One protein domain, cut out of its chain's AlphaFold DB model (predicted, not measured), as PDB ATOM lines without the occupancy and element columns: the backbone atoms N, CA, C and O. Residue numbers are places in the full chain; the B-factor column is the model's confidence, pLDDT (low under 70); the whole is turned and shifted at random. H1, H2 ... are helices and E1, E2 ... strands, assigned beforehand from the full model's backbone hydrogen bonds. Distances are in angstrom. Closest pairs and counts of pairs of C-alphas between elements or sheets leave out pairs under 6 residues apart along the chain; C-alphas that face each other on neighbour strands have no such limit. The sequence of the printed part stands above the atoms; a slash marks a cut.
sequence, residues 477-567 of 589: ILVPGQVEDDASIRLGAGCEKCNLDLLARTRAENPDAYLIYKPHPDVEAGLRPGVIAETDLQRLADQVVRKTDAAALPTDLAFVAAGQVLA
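Overview. This is residues 477 to 567 of the 589 residues of the protein "Beta-3-deoxy-D-manno-oct-2-ulosonic acid transferase" of Paracoccus sp (UniProt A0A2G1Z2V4). Look first for a small twisted sheet of four strands, with the long helix H2 packed over one face along the strands and the shorter H4 side by side with H2. The small helices H1 and H3 lie off the sheet, beyond the ends of E1 and E2, and a long link, residues 541 to 557, leads from H4 to E3. The printed part has 91 residues, with four named helices and four named strands in the order E1 H1 H2 E2 H3 H4 E3 E4; the sheet runs E2 E1 E3 E4 and is mixed. The class is mixed, helices and strands, though only 44 residues are in named elements. The whole is compact, with a radius of gyration of the C-alphas of 12.2 A, and spans 31 by 27 by 27 A.

Along the chain. Find C-alpha 477 at (-5.703, 1.538, -12.748), where E1, residues 477 to 480, begins. Beside it find E2, residues 514 to 518, 13.0 A long, and E3, residues 558 to 561, 10.2 A; E4, residues 564 to 566, ends at C-alpha 566 at (-13.794, 6.850, -15.033). H2, residues 499 to 509, runs 15.4 A from C-alpha 499 at (-14.651, -5.538, -3.008). H4 is residues 534 to 540, 9.9 A long; H1 is residues 487 to 492 and H3 residues 521 to 524.

Arrangement. E2 and E1 are parallel at 16 degrees, with N 479 and O 516 2.8 A apart, within hydrogen-bond range. E1 and E3 are parallel at 33 degrees, with N 478 and O 558 at 3.0 A. E3 and E4 form an antiparallel hairpin at 149 degrees, with N 566 and O 559 at 3.1 A. Residues 543 to 544 pair in parallel with residues 516 to 517 of E2. H2 is on the sheet at a height of 8.7 A, over E1 and along the strands, at 13 degrees to E1 on the local plane; the closest C-alphas of H2 and E1, those of Leu 503 and Val 479, are 6.8 A apart. E1, H1 H2, E2 make a strand-helix-strand unit, two parallel neighbour strands with helices between, and its crossover is right-handed. H2 and H4 touch at a shallow tilt of 25 degrees, the same way; their closest C-alphas, those of Arg 507 and Leu 540, are 6.1 A apart. H4 only grazes the sheet, with its residues 537 to 540. H1 and H3 are not on the sheet, and each touches no helix. Every O i to N i+4 pair is within hydrogen-bond range in H1, H2 and H4; H3 is too short for one.

Size, cuts and confidence. Look for the two C-alphas farthest apart at Asp 512 and Leu 527, 33.5 A. The printed part has no cut, and its one long link is H4 to E3, 17 residues. The mean pLDDT of the printed part is 81.9; residues 554 to 567 are under 70.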
ATOM      1  N   ILE A 477      -4.361   1.349 -13.286       87.25
ATOM      2  CA  ILE A 477      -5.703   1.538 -12.748       87.25
ATOM      3  C   ILE A 477      -5.667   1.320 -11.241       87.25
ATOM      4  O   ILE A 477      -5.241   0.272 -10.758       87.25
ATOM      5  N   LEU A 478      -6.147   2.313 -10.501       88.25
ATOM      6  CA  LEU A 478      -6.319   2.235  -9.060       88.25
ATOM      7  C   LEU A 478      -7.751   1.807  -8.724       88.25
ATOM      8  O   LEU A 478      -8.721   2.460  -9.116       88.25
ATOM      9  N   VAL A 479      -7.861   0.719  -7.963       90.75
ATOM     10  CA  VAL A 479      -9.109   0.163  -7.437       90.75
ATOM     11  C   VAL A 479      -9.171   0.438  -5.929       90.75
ATOM     12  O   VAL A 479      -8.514  -0.257  -5.144       90.75
ATOM     13  N   PRO A 480      -9.913   1.471  -5.488       88.94
ATOM     14  CA  PRO A 480     -10.083   1.768  -4.074       88.94
ATOM     15  C   PRO A 480     -11.102   0.810  -3.446       88.94
ATOM     16  O   PRO A 480     -12.283   0.820  -3.797       88.94
ATOM     17  N   GLY A 481     -10.649   0.024  -2.472       88.69
ATOM     18  CA  GLY A 481     -11.516  -0.792  -1.633       88.69
ATOM     19  C   GLY A 481     -12.523   0.067  -0.869       88.69
ATOM     20  O   GLY A 481     -12.247   1.211  -0.496       88.69
ATOM     21  N   GLN A 482     -13.693  -0.510  -0.637       87.75
ATOM     22  CA  GLN A 482     -14.844   0.108   0.007       87.75
ATOM     23  C   GLN A 482     -15.202  -0.619   1.305       87.75
ATOM     24  O   GLN A 482     -14.659  -1.676   1.628       87.75
ATOM     25  N   VAL A 483     -16.123  -0.033   2.062       87.69
ATOM     26  CA  VAL A 483     -16.765  -0.685   3.205       87.69
ATOM     27  C   VAL A 483     -18.106  -1.241   2.730       87.69
ATOM     28  O   VAL A 483     -19.000  -0.477   2.382       87.69
ATOM     29  N   GLU A 484     -18.241  -2.565   2.689       88.31
ATOM     30  CA  GLU A 484     -19.341  -3.237   1.971       88.31
ATOM     31  C   GLU A 484     -20.726  -2.998   2.591       88.31
ATOM     32  O   GLU A 484     -21.740  -2.990   1.896       88.31
ATOM     33  N   ASP A 485     -20.786  -2.755   3.901       85.94
ATOM     34  CA  ASP A 485     -22.022  -2.431   4.622       85.94
ATOM     35  C   ASP A 485     -22.305  -0.917   4.706       85.94
ATOM     36  O   ASP A 485     -23.275  -0.490   5.346       85.94
ATOM     37  N   ASP A 486     -21.475  -0.080   4.073       85.25
ATOM     38  CA  ASP A 486     -21.666   1.369   4.051       85.25
ATOM     39  C   ASP A 486     -22.958   1.761   3.322       85.25
ATOM     40  O   ASP A 486     -23.402   1.109   2.375       85.25
ATOM     41  N   ALA A 487     -23.592   2.848   3.766       84.00
ATOM     42  CA  ALA A 487     -24.820   3.323   3.143       84.00
ATOM     43  C   ALA A 487     -24.610   3.708   1.671       84.00
ATOM     44  O   ALA A 487     -25.493   3.443   0.859       84.00
ATOM     45  N   SER A 488     -23.436   4.241   1.320       83.38
ATOM     46  CA  SER A 488     -23.093   4.570  -0.066       83.38
ATOM     47  C   SER A 488     -23.020   3.344  -0.976       83.38
ATOM     48  O   SER A 488     -23.452   3.419  -2.120       83.38
ATOM     49  N   ILE A 489     -22.567   2.195  -0.465       85.88
ATOM     50  CA  ILE A 489     -22.566   0.934  -1.219       85.88
ATOM     51  C   ILE A 489     -23.975   0.353  -1.288       85.88
ATOM     52  O   ILE A 489     -24.445  -0.015  -2.359       85.88
ATOM     53  N   ARG A 490     -24.706   0.321  -0.169       84.56
ATOM     54  CA  ARG A 490     -26.066  -0.246  -0.150       84.56
ATOM     55  C   ARG A 490     -27.045   0.492  -1.066       84.56
ATOM     56  O   ARG A 490     -27.916  -0.167  -1.632       84.56
ATOM     57  N   LEU A 491     -26.927   1.817  -1.160       82.69
ATOM     58  CA  LEU A 491     -27.846   2.681  -1.912       82.69
ATOM     59  C   LEU A 491     -27.310   3.081  -3.289       82.69
ATOM     60  O   LEU A 491     -28.100   3.252  -4.212       82.69
ATOM     61  N   GLY A 492     -25.993   3.251  -3.420       79.81
ATOM     62  CA  GLY A 492     -25.360   3.793  -4.621       79.81
ATOM     63  C   GLY A 492     -24.592   2.780  -5.466       79.81
ATOM     64  O   GLY A 492     -24.336   3.068  -6.633       79.81
ATOM     65  N   ALA A 493     -24.229   1.606  -4.935       76.94
ATOM     66  CA  ALA A 493     -23.590   0.578  -5.754       76.94
ATOM     67  C   ALA A 493     -24.631  -0.177  -6.590       76.94
ATOM     68  O   ALA A 493     -25.719  -0.506  -6.110       76.94
ATOM     69  N   GLY A 494     -24.263  -0.465  -7.841       73.31
ATOM     70  CA  GLY A 494     -25.037  -1.301  -8.753       73.31
ATOM     71  C   GLY A 494     -24.975  -2.784  -8.372       73.31
ATOM     72  O   GLY A 494     -25.339  -3.183  -7.263       73.31
ATOM     73  N   CYS A 495     -24.535  -3.622  -9.308       75.12
ATOM     74  CA  CYS A 495     -24.467  -5.068  -9.102       75.12
ATOM     75  C   CYS A 495     -23.328  -5.469  -8.147       75.12
ATOM     76  O   CYS A 495     -23.508  -6.358  -7.317       75.12
ATOM     77  N   GLU A 496     -22.175  -4.802  -8.224       79.00
ATOM     78  CA  GLU A 496     -20.976  -5.131  -7.450       79.00
ATOM     79  C   GLU A 496     -20.996  -4.443  -6.081       79.00
ATOM     80  O   GLU A 496     -20.616  -3.279  -5.938       79.00
ATOM     81  N   LYS A 497     -21.441  -5.176  -5.057       81.00
ATOM     82  CA  LYS A 497     -21.516  -4.680  -3.669       81.00
ATOM     83  C   LYS A 497     -20.362  -5.146  -2.781       81.00
ATOM     84  O   LYS A 497     -20.258  -4.672  -1.652       81.00
ATOM     85  N   CYS A 498     -19.508  -6.043  -3.275       89.31
ATOM     86  CA  CYS A 498     -18.327  -6.509  -2.555       89.31
ATOM     87  C   CYS A 498     -17.024  -6.109  -3.262       89.31
ATOM     88  O   CYS A 498     -16.977  -5.920  -4.482       89.31
ATOM     89  N   ASN A 499     -15.949  -5.970  -2.485       91.81
ATOM     90  CA  ASN A 499     -14.651  -5.538  -3.008       91.81
ATOM     91  C   ASN A 499     -14.030  -6.575  -3.954       91.81
ATOM     92  O   ASN A 499     -13.340  -6.200  -4.905       91.81
ATOM     93  N   LEU A 500     -14.277  -7.868  -3.705       93.94
ATOM     94  CA  LEU A 500     -13.798  -8.958  -4.555       93.94
ATOM     95  C   LEU A 500     -14.410  -8.873  -5.956       93.94
ATOM     96  O   LEU A 500     -13.668  -8.916  -6.935       93.94
ATOM     97  N   ASP A 501     -15.728  -8.689  -6.054       90.75
ATOM     98  CA  ASP A 501     -16.430  -8.583  -7.337       90.75
ATOM     99  C   ASP A 501     -15.948  -7.365  -8.131       90.75
ATOM    100  O   ASP A 501     -15.667  -7.474  -9.326       90.75
ATOM    101  N   LEU A 502     -15.769  -6.219  -7.462       90.31
ATOM    102  CA  LEU A 502     -15.243  -5.005  -8.092       90.31
ATOM    103  C   LEU A 502     -13.838  -5.228  -8.670       90.31
ATOM    104  O   LEU A 502     -13.557  -4.837  -9.807       90.31
ATOM    105  N   LEU A 503     -12.946  -5.858  -7.901       93.06
ATOM    106  CA  LEU A 503     -11.577  -6.122  -8.335       93.06
ATOM    107  C   LEU A 503     -11.532  -7.180  -9.450       93.06
ATOM    108  O   LEU A 503     -10.813  -7.005 -10.435       93.06
ATOM    109  N   ALA A 504     -12.338  -8.239  -9.333       93.44
ATOM    110  CA  ALA A 504     -12.448  -9.295 -10.335       93.44
ATOM    111  C   ALA A 504     -12.966  -8.756 -11.672       93.44
ATOM    112  O   ALA A 504     -12.370  -9.024 -12.717       93.44
ATOM    113  N   ARG A 505     -14.018  -7.932 -11.638       90.50
ATOM    114  CA  ARG A 505     -14.553  -7.258 -12.822       90.50
ATOM    115  C   ARG A 505     -13.533  -6.307 -13.438       90.50
ATOM    116  O   ARG A 505     -13.325  -6.350 -14.646       90.50
ATOM    117  N   THR A 506     -12.846  -5.505 -12.621       91.44
ATOM    118  CA  THR A 506     -11.819  -4.577 -13.125       91.44
ATOM    119  C   THR A 506     -10.713  -5.320 -13.874       91.44
ATOM    120  O   THR A 506     -10.311  -4.876 -14.950       91.44
ATOM    121  N   ARG A 507     -10.258  -6.470 -13.351       93.75
ATOM    122  CA  ARG A 507      -9.290  -7.343 -14.034       93.75
ATOM    123  C   ARG A 507      -9.849  -7.930 -15.325       93.75
ATOM    124  O   ARG A 507      -9.140  -7.931 -16.325       93.75
ATOM    125  N   ALA A 508     -11.090  -8.406 -15.317       92.81
ATOM    126  CA  ALA A 508     -11.723  -8.973 -16.506       92.81
ATOM    127  C   ALA A 508     -11.883  -7.938 -17.636       92.81
ATOM    128  O   ALA A 508     -11.641  -8.252 -18.796       92.81
ATOM    129  N   GLU A 509     -12.250  -6.697 -17.302       92.25
ATOM    130  CA  GLU A 509     -12.419  -5.604 -18.270       92.25
ATOM    131  C   GLU A 509     -11.087  -4.975 -18.718       92.25
ATOM    132  O   GLU A 509     -11.036  -4.312 -19.753       92.25
ATOM    133  N   ASN A 510     -10.008  -5.156 -17.949       91.56
ATOM    134  CA  ASN A 510      -8.696  -4.561 -18.216       91.56
ATOM    135  C   ASN A 510      -7.574  -5.604 -18.028       91.56
ATOM    136  O   ASN A 510      -6.756  -5.463 -17.112       91.56
ATOM    137  N   PRO A 511      -7.513  -6.654 -18.871       91.69
ATOM    138  CA  PRO A 511      -6.589  -7.774 -18.678       91.69
ATOM    139  C   PRO A 511      -5.119  -7.335 -18.684       91.69
ATOM    140  O   PRO A 511      -4.353  -7.774 -17.826       91.69
ATOM    141  N   ASP A 512      -4.761  -6.401 -19.568       90.06
ATOM    142  CA  ASP A 512      -3.381  -5.938 -19.776       90.06
ATOM    143  C   ASP A 512      -2.985  -4.739 -18.894       90.06
ATOM    144  O   ASP A 512      -1.855  -4.246 -18.965       90.06
ATOM    145  N   ALA A 513      -3.907  -4.222 -18.076       90.12
ATOM    146  CA  ALA A 513      -3.633  -3.087 -17.200       90.12
ATOM    147  C   ALA A 513      -2.841  -3.504 -15.954       90.12
ATOM    148  O   ALA A 513      -2.975  -4.620 -15.449       90.12
ATOM    149  N   TYR A 514      -2.059  -2.566 -15.419       89.81
ATOM    150  CA  TYR A 514      -1.451  -2.698 -14.099       89.81
ATOM    151  C   TYR A 514      -2.467  -2.271 -13.034       89.81
ATOM    152  O   TYR A 514      -2.779  -1.082 -12.914       89.81
ATOM    153  N   LEU A 515      -3.016  -3.227 -12.285       91.56
ATOM    154  CA  LEU A 515      -4.026  -2.958 -11.264       91.56
ATOM    155  C   LEU A 515      -3.396  -2.781  -9.888       91.56
ATOM    156  O   LEU A 515      -2.771  -3.691  -9.341       91.56
ATOM    157  N   ILE A 516      -3.659  -1.621  -9.296       90.75
ATOM    158  CA  ILE A 516      -3.308  -1.302  -7.919       90.75
ATOM    159  C   ILE A 516      -4.578  -1.397  -7.081       90.75
ATOM    160  O   ILE A 516      -5.490  -0.590  -7.248       90.75
ATOM    161  N   TYR A 517      -4.642  -2.343  -6.150       92.56
ATOM    162  CA  TYR A 517      -5.710  -2.391  -5.156       92.56
ATOM    163  C   TYR A 517      -5.281  -1.657  -3.888       92.56
ATOM    164  O   TYR A 517      -4.258  -1.977  -3.281       92.56
ATOM    165  N   LYS A 518      -6.078  -0.682  -3.456       90.94
ATOM    166  CA  LYS A 518      -5.860   0.027  -2.192       90.94
ATOM    167  C   LYS A 518      -7.026  -0.273  -1.253       90.94
ATOM    168  O   LYS A 518      -8.090   0.313  -1.450       90.94
ATOM    169  N   PRO A 519      -6.867  -1.130  -0.231       90.81
ATOM    170  CA  PRO A 519      -7.976  -1.450   0.656       90.81
ATOM    171  C   PRO A 519      -8.479  -0.209   1.423       90.81
ATOM    172  O   PRO A 519      -7.762   0.789   1.598       90.81
ATOM    173  N   HIS A 520      -9.739  -0.250   1.871       88.38
ATOM    174  CA  HIS A 520     -10.299   0.830   2.683       88.38
ATOM    175  C   HIS A 520      -9.637   0.841   4.073       88.38
ATOM    176  O   HIS A 520      -9.571  -0.215   4.704       88.38
ATOM    177  N   PRO A 521      -9.234   2.002   4.624       86.12
ATOM    178  CA  PRO A 521      -8.561   2.059   5.923       86.12
ATOM    179  C   PRO A 521      -9.319   1.399   7.087       86.12
ATOM    180  O   PRO A 521      -8.709   0.724   7.909       86.12
ATOM    181  N   ASP A 522     -10.650   1.550   7.155       85.50
ATOM    182  CA  ASP A 522     -11.465   0.882   8.191       85.50
ATOM    183  C   ASP A 522     -11.470  -0.653   8.047       85.50
ATOM    184  O   ASP A 522     -11.586  -1.361   9.046       85.50
ATOM    185  N   VAL A 523     -11.335  -1.168   6.821       88.12
ATOM    186  CA  VAL A 523     -11.240  -2.609   6.546       88.12
ATOM    187  C   VAL A 523      -9.845  -3.116   6.908       88.12
ATOM    188  O   VAL A 523      -9.722  -4.134   7.581       88.12
ATOM    189  N   GLU A 524      -8.791  -2.371   6.551       88.06
ATOM    190  CA  GLU A 524      -7.407  -2.685   6.951       88.06
ATOM    191  C   GLU A 524      -7.232  -2.708   8.473       88.06
ATOM    192  O   GLU A 524      -6.477  -3.522   9.000       88.06
ATOM    193  N   ALA A 525      -7.934  -1.823   9.183       84.06
ATOM    194  CA  ALA A 525      -7.931  -1.764  10.640       84.06
ATOM    195  C   ALA A 525      -8.792  -2.859  11.305       84.06
ATOM    196  O   ALA A 525      -8.836  -2.924  12.532       84.06
ATOM    197  N   GLY A 526      -9.501  -3.691  10.529       85.19
ATOM    198  CA  GLY A 526     -10.401  -4.729  11.045       85.19
ATOM    199  C   GLY A 526     -11.674  -4.186  11.702       85.19
ATOM    200  O   GLY A 526     -12.321  -4.889  12.472       85.19
ATOM    201  N   LEU A 527     -12.035  -2.928  11.430       84.44
ATOM    202  CA  LEU A 527     -13.181  -2.251  12.045       84.44
ATOM    203  C   LEU A 527     -14.476  -2.440  11.243       84.44
ATOM    204  O   LEU A 527     -15.563  -2.203  11.775       84.44
ATOM    205  N   ARG A 528     -14.369  -2.807   9.961       86.94
ATOM    206  CA  ARG A 528     -15.492  -2.931   9.019       86.94
ATOM    207  C   ARG A 528     -15.288  -4.086   8.021       86.94
ATOM    208  O   ARG A 528     -14.143  -4.455   7.763       86.94
ATOM    209  N   PRO A 529     -16.377  -4.650   7.460       86.81
ATOM    210  CA  PRO A 529     -16.310  -5.726   6.469       86.81
ATOM    211  C   PRO A 529     -15.789  -5.242   5.107       86.81
ATOM    212  O   PRO A 529     -15.921  -4.065   4.764       86.81
ATOM    213  N   GLY A 530     -15.223  -6.172   4.330       88.25
ATOM    214  CA  GLY A 530     -14.686  -5.920   2.984       88.25
ATOM    215  C   GLY A 530     -13.280  -6.466   2.717       88.25
ATOM    216  O   GLY A 530     -12.631  -6.043   1.758       88.25
ATOM    217  N   VAL A 531     -12.766  -7.348   3.579       92.62
ATOM    218  CA  VAL A 531     -11.452  -7.983   3.394       92.62
ATOM    219  C   VAL A 531     -11.516  -8.954   2.214       92.62
ATOM    220  O   VAL A 531     -12.385  -9.817   2.171       92.62
ATOM    221  N   ILE A 532     -10.564  -8.839   1.287       93.56
ATOM    222  CA  ILE A 532     -10.347  -9.815   0.212       93.56
ATOM    223  C   ILE A 532      -9.269 -10.804   0.672       93.56
ATOM    224  O   ILE A 532      -8.266 -10.389   1.258       93.56
ATOM    225  N   ALA A 533      -9.463 -12.098   0.406       94.12
ATOM    226  CA  ALA A 533      -8.467 -13.127   0.693       94.12
ATOM    227  C   ALA A 533      -7.159 -12.879  -0.083       94.12
ATOM    228  O   ALA A 533      -7.178 -12.474  -1.245       94.12
ATOM    229  N   GLU A 534      -6.008 -13.161   0.538       92.81
ATOM    230  CA  GLU A 534      -4.697 -12.876  -0.069       92.81
ATOM    231  C   GLU A 534      -4.487 -13.619  -1.399       92.81
ATOM    232  O   GLU A 534      -3.906 -13.070  -2.331       92.81
ATOM    233  N   THR A 535      -5.026 -14.835  -1.517       93.75
ATOM    234  CA  THR A 535      -4.991 -15.638  -2.748       93.75
ATOM    235  C   THR A 535      -5.700 -14.955  -3.914       93.75
ATOM    236  O   THR A 535      -5.224 -15.009  -5.046       93.75
ATOM    237  N   ASP A 536      -6.821 -14.282  -3.655       95.50
ATOM    238  CA  ASP A 536      -7.543 -13.534  -4.682       95.50
ATOM    239  C   ASP A 536      -6.855 -12.212  -5.010       95.50
ATOM    240  O   ASP A 536      -6.789 -11.833  -6.178       95.50
ATOM    241  N   LEU A 537      -6.280 -11.537  -4.010       95.12
ATOM    242  CA  LEU A 537      -5.498 -10.320  -4.230       95.12
ATOM    243  C   LEU A 537      -4.298 -10.573  -5.143       95.12
ATOM    244  O   LEU A 537      -4.124  -9.839  -6.110       95.12
ATOM    245  N   GLN A 538      -3.525 -11.629  -4.879       92.44
ATOM    246  CA  GLN A 538      -2.369 -12.016  -5.699       92.44
ATOM    247  C   GLN A 538      -2.758 -12.392  -7.132       92.44
ATOM    248  O   GLN A 538      -1.973 -12.207  -8.056       92.44
ATOM    249  N   ARG A 539      -3.970 -12.924  -7.323       95.00
ATOM    250  CA  ARG A 539      -4.488 -13.308  -8.640       95.00
ATOM    251  C   ARG A 539      -5.033 -12.119  -9.431       95.00
ATOM    252  O   ARG A 539      -4.968 -12.127 -10.657       95.00
ATOM    253  N   LEU A 540      -5.638 -11.142  -8.759       95.44
ATOM    254  CA  LEU A 540      -6.415 -10.088  -9.411       95.44
ATOM    255  C   LEU A 540      -5.688  -8.741  -9.486       95.44
ATOM    256  O   LEU A 540      -5.877  -8.017 -10.465       95.44
ATOM    257  N   ALA A 541      -4.859  -8.393  -8.501       94.25
ATOM    258  CA  ALA A 541      -4.115  -7.135  -8.454       94.25
ATOM    259  C   ALA A 541      -2.619  -7.366  -8.712       94.25
ATOM    260  O   ALA A 541      -2.039  -8.314  -8.193       94.25
ATOM    261  N   ASP A 542      -1.980  -6.468  -9.467       91.88
ATOM    262  CA  ASP A 542      -0.521  -6.482  -9.625       91.88
ATOM    263  C   ASP A 542       0.182  -5.915  -8.378       91.88
ATOM    264  O   ASP A 542       1.303  -6.308  -8.055       91.88
ATOM    265  N   GLN A 543      -0.472  -4.988  -7.665       90.81
ATOM    266  CA  GLN A 543       0.035  -4.399  -6.426       90.81
ATOM    267  C   GLN A 543      -1.090  -4.157  -5.425       90.81
ATOM    268  O   GLN A 543      -2.144  -3.626  -5.772       90.81
ATOM    269  N   VAL A 544      -0.837  -4.467  -4.152       91.25
ATOM    270  CA  VAL A 544      -1.719  -4.083  -3.046       91.25
ATOM    271  C   VAL A 544      -1.032  -3.026  -2.196       91.25
ATOM    272  O   VAL A 544      -0.004  -3.285  -1.572       91.25
ATOM    273  N   VAL A 545      -1.614  -1.832  -2.152       89.06
ATOM    274  CA  VAL A 545      -1.061  -0.692  -1.423       89.06
ATOM    275  C   VAL A 545      -1.794  -0.545  -0.094       89.06
ATOM    276  O   VAL A 545      -2.922  -0.052  -0.034       89.06
ATOM    277  N   ARG A 546      -1.137  -1.001   0.975       87.75
ATOM    278  CA  ARG A 546      -1.653  -0.992   2.350       87.75
ATOM    279  C   ARG A 546      -1.078   0.161   3.156       87.75
ATOM    280  O   ARG A 546       0.067   0.544   2.934       87.75
ATOM    281  N   LYS A 547      -1.832   0.654   4.144       82.31
ATOM    282  CA  LYS A 547      -1.384   1.718   5.074       82.31
ATOM    283  C   LYS A 547      -0.841   2.971   4.363       82.31
ATOM    284  O   LYS A 547       0.084   3.626   4.837       82.31
ATOM    285  N   THR A 548      -1.429   3.297   3.218       79.62
ATOM    286  CA  THR A 548      -1.085   4.473   2.417       79.62
ATOM    287  C   THR A 548      -2.286   5.399   2.368       79.62
ATOM    288  O   THR A 548      -3.423   4.958   2.159       79.62
ATOM    289  N   ASP A 549      -2.042   6.695   2.540       77.94
ATOM    290  CA  ASP A 549      -3.069   7.705   2.332       77.94
ATOM    291  C   ASP A 549      -3.394   7.849   0.840       77.94
ATOM    292  O   ASP A 549      -2.507   7.827  -0.010       77.94
ATOM    293  N   ALA A 550      -4.674   8.012   0.505       76.69
ATOM    294  CA  ALA A 550      -5.094   8.173  -0.883       76.69
ATOM    295  C   ALA A 550      -4.431   9.382  -1.576       76.69
ATOM    296  O   ALA A 550      -4.204   9.326  -2.779       76.69
ATOM    297  N   ALA A 551      -4.084  10.439  -0.835       75.00
ATOM    298  CA  ALA A 551      -3.397  11.616  -1.366       75.00
ATOM    299  C   ALA A 551      -1.920  11.370  -1.725       75.00
ATOM    300  O   ALA A 551      -1.335  12.175  -2.443       75.00
ATOM    301  N   ALA A 552      -1.318  10.272  -1.256       75.75
ATOM    302  CA  ALA A 552       0.049   9.888  -1.604       75.75
ATOM    303  C   ALA A 552       0.132   9.087  -2.920       75.75
ATOM    304  O   ALA A 552       1.228   8.735  -3.355       75.75
ATOM    305  N   LEU A 553      -1.013   8.774  -3.542       74.50
ATOM    306  CA  LEU A 553      -1.084   8.085  -4.830       74.50
ATOM    307  C   LEU A 553      -1.031   9.109  -5.982       74.50
ATOM    308  O   LEU A 553      -1.629  10.182  -5.862       74.50
ATOM    309  N   PRO A 554      -0.341   8.811  -7.097       67.06
ATOM    310  CA  PRO A 554      -0.239   9.732  -8.230       67.06
ATOM    311  C   PRO A 554      -1.593  10.147  -8.818       67.06
ATOM    312  O   PRO A 554      -2.545   9.370  -8.878       67.06
ATOM    313  N   THR A 555      -1.679  11.405  -9.258       60.16
ATOM    314  CA  THR A 555      -2.930  12.038  -9.717       60.16
ATOM    315  C   THR A 555      -3.304  11.727 -11.169       60.16
ATOM    316  O   THR A 555      -4.381  12.109 -11.618       60.16
ATOM    317  N   ASP A 556      -2.411  11.087 -11.913       58.12
ATOM    318  CA  ASP A 556      -2.528  10.716 -13.328       58.12
ATOM    319  C   ASP A 556      -3.038   9.279 -13.546       58.12
ATOM    320  O   ASP A 556      -3.185   8.833 -14.685       58.12
ATOM    321  N   LEU A 557      -3.366   8.564 -12.467       61.25
ATOM    322  CA  LEU A 557      -3.941   7.223 -12.528       61.25
ATOM    323  C   LEU A 557      -5.378   7.248 -13.074       61.25
ATOM    324  O   LEU A 557      -6.158   8.159 -12.791       61.25
ATOM    325  N   ALA A 558      -5.758   6.219 -13.836       59.38
ATOM    326  CA  ALA A 558      -7.169   5.953 -14.109       59.38
ATOM    327  C   ALA A 558      -7.814   5.309 -12.870       59.38
ATOM    328  O   ALA A 558      -7.174   4.517 -12.176       59.38
ATOM    329  N   PHE A 559      -9.083   5.620 -12.597       54.31
ATOM    330  CA  PHE A 559      -9.788   5.140 -11.406       54.31
ATOM    331  C   PHE A 559     -11.060   4.382 -11.794       54.31
ATOM    332  O   PHE A 559     -11.776   4.773 -12.717       54.31
ATOM    333  N   VAL A 560     -11.370   3.317 -11.057       58.78
ATOM    334  CA  VAL A 560     -12.661   2.620 -11.150       58.78
ATOM    335  C   VAL A 560     -13.423   2.850  -9.854       58.78
ATOM    336  O   VAL A 560     -12.898   2.591  -8.772       58.78
ATOM    337  N   ALA A 561     -14.657   3.339  -9.954       47.91
ATOM    338  CA  ALA A 561     -15.549   3.505  -8.813       47.91
ATOM    339  C   ALA A 561     -16.887   2.828  -9.122       47.91
ATOM    340  O   ALA A 561     -17.524   3.168 -10.116       47.91
ATOM    341  N   ALA A 562     -17.262   1.853  -8.284       46.22
ATOM    342  CA  ALA A 562     -18.589   1.232  -8.176       46.22
ATOM    343  C   ALA A 562     -19.436   1.215  -9.473       46.22
ATOM    344  O   ALA A 562     -20.549   1.733  -9.503       46.22
ATOM    345  N   GLY A 563     -18.905   0.609 -10.544       41.62
ATOM    346  CA  GLY A 563     -19.666   0.301 -11.760       41.62
ATOM    347  C   GLY A 563     -19.341   1.117 -13.018       41.62
ATOM    348  O   GLY A 563     -19.895   0.796 -14.069       41.62
ATOM    349  N   GLN A 564     -18.437   2.107 -12.974       36.59
ATOM    350  CA  GLN A 564     -17.894   2.745 -14.186       36.59
ATOM    351  C   GLN A 564     -16.374   2.963 -14.108       36.59
ATOM    352  O   GLN A 564     -15.837   3.433 -13.102       36.59
ATOM    353  N   VAL A 565     -15.671   2.649 -15.205       35.88
ATOM    354  CA  VAL A 565     -14.288   3.089 -15.436       35.88
ATOM    355  C   VAL A 565     -14.334   4.583 -15.752       35.88
ATOM    356  O   VAL A 565     -14.689   4.977 -16.862       35.88
ATOM    357  N   LEU A 566     -13.973   5.425 -14.787       38.16
ATOM    358  CA  LEU A 566     -13.794   6.850 -15.033       38.16
ATOM    359  C   LEU A 566     -12.394   7.029 -15.631       38.16
ATOM    360  O   LEU A 566     -11.374   6.763 -14.989       38.16
ATOM    361  N   ALA A 567     -12.328   7.430 -16.903       30.77
ATOM    362  CA  ALA A 567     -11.063   7.851 -17.496       30.77
ATOM    363  C   ALA A 567     -10.463   8.969 -16.622       30.77
ATOM    364  O   ALA A 567     -11.185   9.871 -16.194       30.77
TER     365      ALA A 567